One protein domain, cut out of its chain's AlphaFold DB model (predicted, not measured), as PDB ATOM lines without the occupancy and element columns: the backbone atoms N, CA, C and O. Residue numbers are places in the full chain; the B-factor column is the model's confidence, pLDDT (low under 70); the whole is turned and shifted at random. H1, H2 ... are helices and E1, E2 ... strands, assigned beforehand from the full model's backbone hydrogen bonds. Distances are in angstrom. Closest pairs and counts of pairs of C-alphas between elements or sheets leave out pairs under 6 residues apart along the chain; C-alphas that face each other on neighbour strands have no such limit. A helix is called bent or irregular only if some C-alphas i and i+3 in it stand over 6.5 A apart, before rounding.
ATOM      1  N   GLU A   8     260.010 116.365 390.515       87.56
ATOM      2  CA  GLU A   8     260.226 117.522 391.386       87.56
ATOM      3  C   GLU A   8     261.669 118.038 391.294       87.56
ATOM      4  O   GLU A   8     261.868 119.250 391.192       87.56
ATOM      5  N   ASP A   9     262.662 117.144 391.207       85.25
ATOM      6  CA  ASP A   9     264.074 117.513 391.016       85.25
ATOM      7  C   ASP A   9     264.295 118.236 389.680       85.25
ATOM      8  O   ASP A   9     265.010 119.237 389.611       85.25
ATOM      9  N   ILE A  10     263.630 117.771 388.615       86.50
ATOM     10  CA  ILE A  10     263.692 118.399 387.285       86.50
ATOM     11  C   ILE A  10     263.061 119.795 387.318       86.50
ATOM     12  O   ILE A  10     263.644 120.752 386.805       86.50
ATOM     13  N   LYS A  11     261.886 119.937 387.944       90.56
ATOM     14  CA  LYS A  11     261.212 121.235 388.095       90.56
ATOM     15  C   LYS A  11     262.059 122.232 388.876       90.56
ATOM     16  O   LYS A  11     262.156 123.391 388.473       90.56
ATOM     17  N   LYS A  12     262.670 121.788 389.975       89.94
ATOM     18  CA  LYS A  12     263.541 122.627 390.798       89.94
ATOM     19  C   LYS A  12     264.756 123.104 390.005       89.94
ATOM     20  O   LYS A  12     265.007 124.304 389.967       89.94
ATOM     21  N   TRP A  13     265.442 122.197 389.310       90.56
ATOM     22  CA  TRP A  13     266.590 122.549 388.471       90.56
ATOM     23  C   TRP A  13     266.212 123.519 387.339       90.56
ATOM     24  O   TRP A  13     266.946 124.460 387.040       90.56
ATOM     25  N   HIS A  14     265.035 123.358 386.733       91.06
ATOM     26  CA  HIS A  14     264.543 124.306 385.732       91.06
ATOM     27  C   HIS A  14     264.291 125.701 386.327       91.06
ATOM     28  O   HIS A  14     264.686 126.707 385.741       91.06
ATOM     29  N   TYR A  15     263.663 125.777 387.504       93.50
ATOM     30  CA  TYR A  15     263.438 127.045 388.199       93.50
ATOM     31  C   TYR A  15     264.756 127.736 388.579       93.50
ATOM     32  O   TYR A  15     264.917 128.930 388.335       93.50
ATOM     33  N   GLU A  16     265.724 126.987 389.111       90.25
ATOM     34  CA  GLU A  16     267.073 127.494 389.397       90.25
ATOM     35  C   GLU A  16     267.757 128.037 388.132       90.25
ATOM     36  O   GLU A  16     268.417 129.073 388.191       90.25
ATOM     37  N   GLY A  17     267.532 127.400 386.978       91.69
ATOM     38  CA  GLY A  17     268.012 127.876 385.680       91.69
ATOM     39  C   GLY A  17     267.428 129.227 385.284       91.69
ATOM     40  O   GLY A  17     268.170 130.115 384.873       91.69
ATOM     41  N   GLN A  18     266.120 129.415 385.471       93.56
ATOM     42  CA  GLN A  18     265.461 130.700 385.213       93.56
ATOM     43  C   GLN A  18     265.987 131.808 386.135       93.56
ATOM     44  O   GLN A  18     266.216 132.929 385.687       93.56
ATOM     45  N   GLU A  26     270.945 140.625 384.482       85.38
ATOM     46  CA  GLU A  26     271.167 141.802 385.328       85.38
ATOM     47  C   GLU A  26     272.650 142.172 385.402       85.38
ATOM     48  O   GLU A  26     273.019 143.321 385.140       85.38
ATOM     49  N   ASN A  27     273.511 141.185 385.664       82.94
ATOM     50  CA  ASN A  27     274.960 141.366 385.696       82.94
ATOM     51  C   ASN A  27     275.515 141.893 384.363       82.94
ATOM     52  O   ASN A  27     276.381 142.772 384.365       82.94
ATOM     53  N   ASP A  28     275.036 141.366 383.232       83.06
ATOM     54  CA  ASP A  28     275.440 141.825 381.900       83.06
ATOM     55  C   ASP A  28     275.050 143.295 381.693       83.06
ATOM     56  O   ASP A  28     275.848 144.102 381.210       83.06
ATOM     57  N   TRP A  29     273.860 143.687 382.155       84.25
ATOM     58  CA  TRP A  29     273.390 145.064 382.043       84.25
ATOM     59  C   TRP A  29     274.170 146.047 382.926       84.25
ATOM     60  O   TRP A  29     274.553 147.130 382.470       84.25
ATOM     61  N   GLU A  30     274.482 145.674 384.168       83.62
ATOM     62  CA  GLU A  30     275.371 146.466 385.025       83.62
ATOM     63  C   GLU A  30     276.762 146.642 384.412       83.62
ATOM     64  O   GLU A  30     277.383 147.707 384.516       83.62
ATOM     65  N   TYR A  31     277.273 145.593 383.774       80.00
ATOM     66  CA  TYR A  31     278.586 145.628 383.160       80.00
ATOM     67  C   TYR A  31     278.593 146.515 381.910       80.00
ATOM     68  O   TYR A  31     279.486 147.355 381.763       80.00
ATOM     69  N   ARG A  32     277.549 146.441 381.074       84.75
ATOM     70  CA  ARG A  32     277.324 147.371 379.954       84.75
ATOM     71  C   ARG A  32     277.275 148.823 380.429       84.75
ATOM     72  O   ARG A  32     277.981 149.656 379.863       84.75
ATOM     73  N   LYS A  33     276.553 149.126 381.515       83.75
ATOM     74  CA  LYS A  33     276.536 150.467 382.138       83.75
ATOM     75  C   LYS A  33     277.931 150.976 382.491       83.75
ATOM     76  O   LYS A  33     278.222 152.149 382.278       83.75
ATOM     77  N   LYS A  34     278.801 150.112 383.015       81.31
ATOM     78  CA  LYS A  34     280.162 150.484 383.439       81.31
ATOM     79  C   LYS A  34     281.155 150.590 382.280       81.31
ATOM     80  O   LYS A  34     282.066 151.413 382.353       81.31
ATOM     81  N   ILE A  35     281.015 149.743 381.257       78.75
ATOM     82  CA  ILE A  35     281.977 149.629 380.150       78.75
ATOM     83  C   ILE A  35     281.568 150.462 378.944       78.75
ATOM     84  O   ILE A  35     282.374 151.257 378.467       78.75
ATOM     85  N   CYS A  36     280.347 150.290 378.436       80.56
ATOM     86  CA  CYS A  36     279.925 150.910 377.179       80.56
ATOM     87  C   CYS A  36     279.916 152.439 377.277       80.56
ATOM     88  O   CYS A  36     280.268 153.108 376.313       80.56
ATOM     89  N   THR A  37     279.601 152.987 378.453       81.00
ATOM     90  CA  THR A  37     279.637 154.437 378.723       81.00
ATOM     91  C   THR A  37     281.044 155.033 378.688       81.00
ATOM     92  O   THR A  37     281.190 156.236 378.500       81.00
ATOM     93  N   LYS A  38     282.085 154.208 378.851       84.06
ATOM     94  CA  LYS A  38     283.496 154.622 378.835       84.06
ATOM     95  C   LYS A  38     284.219 154.239 377.545       84.06
ATOM     96  O   LYS A  38     285.372 154.611 377.371       84.06
ATOM     97  N   CYS A  39     283.576 153.463 376.675       84.44
ATOM     98  CA  CYS A  39     284.214 152.891 375.500       84.44
ATOM     99  C   CYS A  39     284.256 153.917 374.367       84.44
ATOM    100  O   CYS A  39     283.212 154.376 373.894       84.44
ATOM    101  N   THR A  40     285.455 154.250 373.905       86.94
ATOM    102  CA  THR A  40     285.646 155.167 372.775       86.94
ATOM    103  C   THR A  40     285.173 154.544 371.459       86.94
ATOM    104  O   THR A  40     285.057 153.325 371.329       86.94
ATOM    105  N   ILE A  41     284.923 155.370 370.438       84.50
ATOM    106  CA  ILE A  41     284.534 154.882 369.102       84.50
ATOM    107  C   ILE A  41     285.612 153.954 368.514       84.50
ATOM    108  O   ILE A  41     285.287 152.960 367.864       84.50
ATOM    109  N   GLU A  42     286.890 154.250 368.750       88.06
ATOM    110  CA  GLU A  42     288.009 153.431 368.271       88.06
ATOM    111  C   GLU A  42     288.057 152.059 368.947       88.06
ATOM    112  O   GLU A  42     288.223 151.044 368.269       88.06
ATOM    113  N   GLU A  43     287.858 152.001 370.265       85.81
ATOM    114  CA  GLU A  43     287.744 150.731 370.987       85.81
ATOM    115  C   GLU A  43     286.519 149.936 370.540       85.81
ATOM    116  O   GLU A  43     286.622 148.728 370.345       85.81
ATOM    117  N   GLN A  44     285.379 150.598 370.316       83.88
ATOM    118  CA  GLN A  44     284.169 149.934 369.828       83.88
ATOM    119  C   GLN A  44     284.401 149.252 368.472       83.88
ATOM    120  O   GLN A  44     283.927 148.138 368.259       83.88
ATOM    121  N   LYS A  45     285.167 149.883 367.570       84.19
ATOM    122  CA  LYS A  45     285.555 149.277 366.286       84.19
ATOM    123  C   LYS A  45     286.490 148.080 366.473       84.19
ATOM    124  O   LYS A  45     286.260 147.048 365.855       84.19
ATOM    125  N   LYS A  46     287.506 148.198 367.339       87.94
ATOM    126  CA  LYS A  46     288.462 147.110 367.634       87.94
ATOM    127  C   LYS A  46     287.799 145.891 368.278       87.94
ATOM    128  O   LYS A  46     288.223 144.772 368.035       87.94
ATOM    129  N   LEU A  47     286.782 146.116 369.107       85.81
ATOM    130  CA  LEU A  47     286.037 145.070 369.811       85.81
ATOM    131  C   LEU A  47     284.848 144.527 369.008       85.81
ATOM    132  O   LEU A  47     284.052 143.769 369.560       85.81
ATOM    133  N   HIS A  48     284.699 144.952 367.747       85.62
ATOM    134  CA  HIS A  48     283.598 144.562 366.868       85.62
ATOM    135  C   HIS A  48     282.221 144.740 367.526       85.62
ATOM    136  O   HIS A  48     281.353 143.872 367.451       85.62
ATOM    137  N   CYS A  49     282.023 145.880 368.197       87.62
ATOM    138  CA  CYS A  49     280.777 146.180 368.890       87.62
ATOM    139  C   CYS A  49     279.589 146.205 367.918       87.62
ATOM    140  O   CYS A  49     279.510 147.067 367.042       87.62
ATOM    141  N   LEU A  50     278.624 145.314 368.136       88.12
ATOM    142  CA  LEU A  50     277.370 145.238 367.404       88.12
ATOM    143  C   LEU A  50     276.249 145.846 368.246       88.12
ATOM    144  O   LEU A  50     275.923 145.349 369.323       88.12
ATOM    145  N   LYS A  51     275.681 146.949 367.763       86.69
ATOM    146  CA  LYS A  51     274.584 147.659 368.424       86.69
ATOM    147  C   LYS A  51     273.257 147.153 367.881       86.69
ATOM    148  O   LYS A  51     273.093 147.059 366.668       86.69
ATOM    149  N   VAL A  52     272.312 146.865 368.766       86.62
ATOM    150  CA  VAL A  52     270.943 146.485 368.390       86.62
ATOM    151  C   VAL A  52     269.973 147.586 368.800       86.62
ATOM    152  O   VAL A  52     270.261 148.385 369.693       86.62
ATOM    153  N   ASN A  53     268.817 147.668 368.142       86.69
ATOM    154  CA  ASN A  53     267.766 148.631 368.490       86.69
ATOM    155  C   ASN A  53     266.977 148.166 369.722       86.69
ATOM    156  O   ASN A  53     265.770 147.957 369.667       86.69
ATOM    157  N   ASN A  54     267.685 148.003 370.834       84.50
ATOM    158  CA  ASN A  54     267.123 147.754 372.148       84.50
ATOM    159  C   ASN A  54     267.797 148.699 373.145       84.50
ATOM    160  O   ASN A  54     269.014 148.890 373.102       84.50
ATOM    161  N   PHE A  55     267.009 149.320 374.016       86.38
ATOM    162  CA  PHE A  55     267.480 150.342 374.944       86.38
ATOM    163  C   PHE A  55     266.925 150.073 376.334       86.38
ATOM    164  O   PHE A  55     265.737 149.809 376.500       86.38
ATOM    165  N   LYS A  56     267.778 150.208 377.348       84.81
ATOM    166  CA  LYS A  56     267.368 150.155 378.755       84.81
ATOM    167  C   LYS A  56     268.163 151.197 379.540       84.81
ATOM    168  O   LYS A  56     269.361 151.363 379.340       84.81
ATOM    169  N   ASP A  57     267.492 151.977 380.382       84.19
ATOM    170  CA  ASP A  57     268.106 153.094 381.125       84.19
ATOM    171  C   ASP A  57     268.912 154.074 380.238       84.19
ATOM    172  O   ASP A  57     269.971 154.561 380.630       84.19
ATOM    173  N   GLY A  58     268.452 154.317 379.004       83.38
ATOM    174  CA  GLY A  58     269.118 155.208 378.043       83.38
ATOM    175  C   GLY A  58     270.382 154.644 377.379       83.38
ATOM    176  O   GLY A  58     271.011 155.338 376.584       83.38
ATOM    177  N   ILE A  59     270.756 153.392 377.658       82.88
ATOM    178  CA  ILE A  59     271.916 152.730 377.049       82.88
ATOM    179  C   ILE A  59     271.443 151.760 375.975       82.88
ATOM    180  O   ILE A  59     270.579 150.917 376.223       82.88
ATOM    181  N   GLN A  60     272.041 151.872 374.789       86.12
ATOM    182  CA  GLN A  60     271.808 150.942 373.695       86.12
ATOM    183  C   GLN A  60     272.473 149.601 373.993       86.12
ATOM    184  O   GLN A  60     273.666 149.533 374.312       86.12
ATOM    185  N   GLU A  61     271.715 148.526 373.840       86.56
ATOM    186  CA  GLU A  61     272.266 147.188 373.883       86.56
ATOM    187  C   GLU A  61     273.343 147.035 372.808       86.56
ATOM    188  O   GLU A  61     273.149 147.293 371.618       86.56
ATOM    189  N   THR A  62     274.527 146.664 373.280       85.12
ATOM    190  CA  THR A  62     275.720 146.494 372.468       85.12
ATOM    191  C   THR A  62     276.332 145.158 372.842       85.12
ATOM    192  O   THR A  62     276.506 144.874 374.026       85.12
ATOM    193  N   HIS A  63     276.678 144.356 371.846       86.19
ATOM    194  CA  HIS A  63     277.379 143.090 372.008       86.19
ATOM    195  C   HIS A  63     278.807 143.251 371.502       86.19
ATOM    196  O   HIS A  63     279.020 143.780 370.417       86.19
ATOM    197  N   CYS A  64     279.796 142.825 372.283       85.88
ATOM    198  CA  CYS A  64     281.196 142.840 371.870       85.88
ATOM    199  C   CYS A  64     281.990 141.770 372.616       85.88
ATOM    200  O   CYS A  64     281.559 141.299 373.677       85.88
ATOM    201  N   ASP A  65     283.174 141.433 372.111       80.94
ATOM    202  CA  ASP A  65     284.005 140.368 372.684       80.94
ATOM    203  C   ASP A  65     284.348 140.617 374.155       80.94
ATOM    204  O   ASP A  65     284.350 139.693 374.968       80.94
ATOM    205  N   LYS A  66     284.547 141.885 374.533       81.88
ATOM    206  CA  LYS A  66     284.836 142.282 375.919       81.88
ATOM    207  C   LYS A  66     283.674 141.975 376.867       81.88
ATOM    208  O   LYS A  66     283.908 141.513 377.982       81.88
ATOM    209  N   LEU A  67     282.433 142.208 376.433       80.38
ATOM    210  CA  LEU A  67     281.237 141.882 377.218       80.38
ATOM    211  C   LEU A  67     281.047 140.365 377.316       80.38
ATOM    212  O   LEU A  67     280.800 139.848 378.403       80.38
ATOM    213  N   ILE A  68     281.253 139.641 376.210       78.31
ATOM    214  CA  ILE A  68     281.165 138.174 376.178       78.31
ATOM    215  C   ILE A  68     282.183 137.550 377.142       78.31
ATOM    216  O   ILE A  68     281.825 136.678 377.943       78.31
ATOM    217  N   HIS A  69     283.435 138.015 377.118       79.75
ATOM    218  CA  HIS A  69     284.478 137.553 378.034       79.75
ATOM    219  C   HIS A  69     284.149 137.869 379.492       79.75
ATOM    220  O   HIS A  69     284.259 137.001 380.352       79.75
ATOM    221  N   ALA A  70     283.695 139.084 379.791       75.81
ATOM    222  CA  ALA A  70     283.365 139.452 381.161       75.81
ATOM    223  C   ALA A  70     282.184 138.651 381.725       75.81
ATOM    224  O   ALA A  70     282.248 138.182 382.864       75.81
ATOM    225  N   ARG A  71     281.136 138.444 380.917       73.62
ATOM    226  CA  ARG A  71     279.970 137.630 381.276       73.62
ATOM    227  C   ARG A  71     280.376 136.198 381.602       73.62
ATOM    228  O   ARG A  71     279.953 135.656 382.622       73.62
ATOM    229  N   THR A  72     281.191 135.602 380.735       73.75
ATOM    230  CA  THR A  72     281.635 134.212 380.882       73.75
ATOM    231  C   THR A  72     282.604 134.054 382.047       73.75
ATOM    232  O   THR A  72     282.426 133.135 382.833       73.75
ATOM    233  N   GLN A  73     283.567 134.960 382.237       79.69
ATOM    234  CA  GLN A  73     284.536 134.861 383.332       79.69
ATOM    235  C   GLN A  73     283.926 135.108 384.714       79.69
ATOM    236  O   GLN A  73     284.172 134.320 385.627       79.69
ATOM    237  N   LYS A  74     283.114 136.164 384.884       78.12
ATOM    238  CA  LYS A  74     282.535 136.518 386.195       78.12
ATOM    239  C   LYS A  74     281.617 135.416 386.726       78.12
ATOM    240  O   LYS A  74     281.605 135.149 387.924       78.12
ATOM    241  N   ASN A  75     280.879 134.764 385.830       82.50
ATOM    242  CA  ASN A  75     279.844 133.803 386.199       82.50
ATOM    243  C   ASN A  75     280.213 132.346 385.907       82.50
ATOM    244  O   ASN A  75     279.384 131.466 386.132       82.50
ATOM    245  N   LYS A  76     281.446 132.077 385.452       84.44
ATOM    246  CA  LYS A  76     281.912 130.742 385.051       84.44
ATOM    247  C   LYS A  76     281.544 129.670 386.076       84.44
ATOM    248  O   LYS A  76     280.819 128.743 385.750       84.44
ATOM    249  N   LYS A  77     281.949 129.868 387.336       86.06
ATOM    250  CA  LYS A  77     281.697 128.916 388.429       86.06
ATOM    251  C   LYS A  77     280.212 128.703 388.722       86.06
ATOM    252  O   LYS A  77     279.819 127.596 389.063       86.06
ATOM    253  N   LYS A  78     279.388 129.752 388.610       86.06
ATOM    254  CA  LYS A  78     277.934 129.643 388.818       86.06
ATOM    255  C   LYS A  78     277.284 128.820 387.708       86.06
ATOM    256  O   LYS A  78     276.483 127.939 387.997       86.06
ATOM    257  N   ILE A  79     277.666 129.083 386.457       87.19
ATOM    258  CA  ILE A  79     277.178 128.345 385.287       87.19
ATOM    259  C   ILE A  79     277.634 126.882 385.355       87.19
ATOM    260  O   ILE A  79     276.822 125.983 385.173       87.19
ATOM    261  N   GLU A  80     278.909 126.635 385.665       88.75
ATOM    262  CA  GLU A  80     279.455 125.284 385.844       88.75
ATOM    263  C   GLU A  80     278.726 124.533 386.965       88.75
ATOM    264  O   GLU A  80     278.234 123.433 386.731       88.75
ATOM    265  N   GLY A  81     278.550 125.158 388.134       87.81
ATOM    266  CA  GLY A  81     277.827 124.560 389.257       87.81
ATOM    267  C   GLY A  81     276.364 124.234 388.939       87.81
ATOM    268  O   GLY A  81     275.870 123.194 389.360       87.81
ATOM    269  N   TYR A  82     275.682 125.069 388.151       89.38
ATOM    270  CA  TYR A  82     274.323 124.788 387.675       89.38
ATOM    271  C   TYR A  82     274.264 123.599 386.703       89.38
ATOM    272  O   TYR A  82     273.356 122.770 386.759       89.38
ATOM    273  N   ILE A  83     275.246 123.485 385.806       87.25
ATOM    274  CA  ILE A  83     275.344 122.339 384.895       87.25
ATOM    275  C   ILE A  83     275.628 121.057 385.692       87.25
ATOM    276  O   ILE A  83     275.053 120.011 385.400       87.25
ATOM    277  N   GLU A  84     276.495 121.121 386.703       87.88
ATOM    278  CA  GLU A  84     276.825 119.993 387.584       87.88
ATOM    279  C   GLU A  84     275.681 119.611 388.531       87.88
ATOM    280  O   GLU A  84     275.536 118.436 388.878       87.88
ATOM    281  N   SER A  85     274.823 120.563 388.908       86.00
ATOM    282  CA  SER A  85     273.626 120.289 389.709       86.00
ATOM    283  C   SER A  85     272.511 119.600 388.919       86.00
ATOM    284  O   SER A  85     271.500 119.220 389.510       86.00
ATOM    285  N   HIS A  86     272.685 119.392 387.607       85.62
ATOM    286  CA  HIS A  86     271.690 118.732 386.772       85.62
ATOM    287  C   HIS A  86     271.335 117.338 387.337       85.62
ATOM    288  O   HIS A  86     272.228 116.495 387.475       85.62
ATOM    289  N   PRO A  87     270.044 117.019 387.569       82.81
ATOM    290  CA  PRO A  87     269.622 115.757 388.191       82.81
ATOM    291  C   PRO A  87     270.181 114.492 387.514       82.81
ATOM    292  O   PRO A  87     270.610 113.563 388.191       82.81
ATOM    293  N   LEU A  88     270.261 114.478 386.175       78.88
ATOM    294  CA  LEU A  88     270.895 113.396 385.395       78.88
ATOM    295  C   LEU A  88     272.402 113.199 385.645       78.88
ATOM    296  O   LEU A  88     272.887 112.087 385.468       78.88
ATOM    297  N   ARG A  89     273.148 114.234 386.045       76.12
ATOM    298  CA  ARG A  89     274.588 114.125 386.343       76.12
ATOM    299  C   ARG A  89     274.870 113.641 387.762       76.12
ATOM    300  O   ARG A  89     275.957 113.153 388.026       76.12
ATOM    301  N   GLN A  90     273.893 113.739 388.659       63.56
ATOM    302  CA  GLN A  90     274.017 113.259 390.039       63.56
ATOM    303  C   GLN A  90     273.613 111.785 390.221       63.56
ATOM    304  O   GLN A  90     273.528 111.305 391.355       63.56
TER     305      GLN A  90
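This is residues 8 to 18 and 26 to 90 of the 92 residues of an uncharacterized protein of Nitrosopumilus cobalaminigenes (UniProt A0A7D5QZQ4). A two-stranded hairpin, E1 and E2, sits in a head at one end of a long, thin model, with H2 packing on E2 and with H3 at the far tip of the head. From the hairpin the bent helix H4 folds back: its first arm, H4a, crosses H2, and its second arm, H4b, reaches toward the other end, where H1 lies beside it and little H5 packs on H1. The printed part has 76 residues, with five named helices and two named strands in the order H1, H2, H3, E1, E2, H4, H5; the sheet E1 - E2 is antiparallel, and the class is mostly helix. The whole is loose, with a radius of gyration of the C-alphas of 16.3 A, and spans 49 by 22 by 17 A, a rod in outline.

Find C-alpha 50 at (277.370, 145.238, 367.404); from there E1 runs through residues 50 to 56, 15.9 A long. E2, residues 59 to 63, measures 12.2 A. H4 covers residues 65 to 84 and by its hydrogen bonds was assigned as one helix, but it is bent: C-alphas 74 and 77 are 8.0 A apart. Its arms are H4a, residues 65 to 74, 14.1 A, and H4b, residues 77 to 84, 10.2 A. H2, residues 26 to 38, is 18.9 A long, and is neither bent nor irregular, but only just: C-alphas 34 and 37 are 6.2 A apart. H3 is residues 41 to 46. H1, residues 8 to 18, begins at C-alpha 8 (260.226, 117.522, 391.386) and is 15.5 A long. H5, residues 87 to 90, ends at C-alpha 90 (274.017, 113.259, 390.039).

Look first at the hairpin: E1 and E2 are antiparallel at 144 degrees, with N 50 and O 63 at 2.8 A and N 56 and O 59 at 3.1 A, both within hydrogen-bond range. The closest C-alphas of H2 and E2, those of Lys 33 and Ile 59, are 7.2 A apart. H2 touches H4a with residues 27 to 32 alone, closest at the C-alphas of Asp 28 and Arg 71, 6.2 A; they run opposite ways at a steep tilt of 43 degrees. H4a and H4b are about perpendicular, only just, at 70.2 degrees. H4b and H1 are close but not clearly touching, closest at the C-alphas of Tyr 82 and Gly 17, 7.3 A. They run opposite ways at a shallow tilt of 27 degrees. H1 and H5 only just touch, with 3 pairs of C-alphas within 8 A, the closest those of Asp 9 and Pro 87, 6.5 A. H3 touches no helix, and H1 and H2 are apart. In H1, H3, H4a and H4b every O i to N i+4 pair is within hydrogen-bond range, in H2 7 of 9, and H5 is too short for such a pair.

The two C-alphas farthest apart, those of Glu 8 and Glu 42, stand at 50.9 A. Residues 19 to 25 are not printed, and across this cut, in the link from H1 to H2, C-alphas 18 and 26 are 12.5 A apart. Of the links that are printed whole, each is tight. The mean pLDDT of the printed part is 84.4, and residue 90 is the one printed residue under 70.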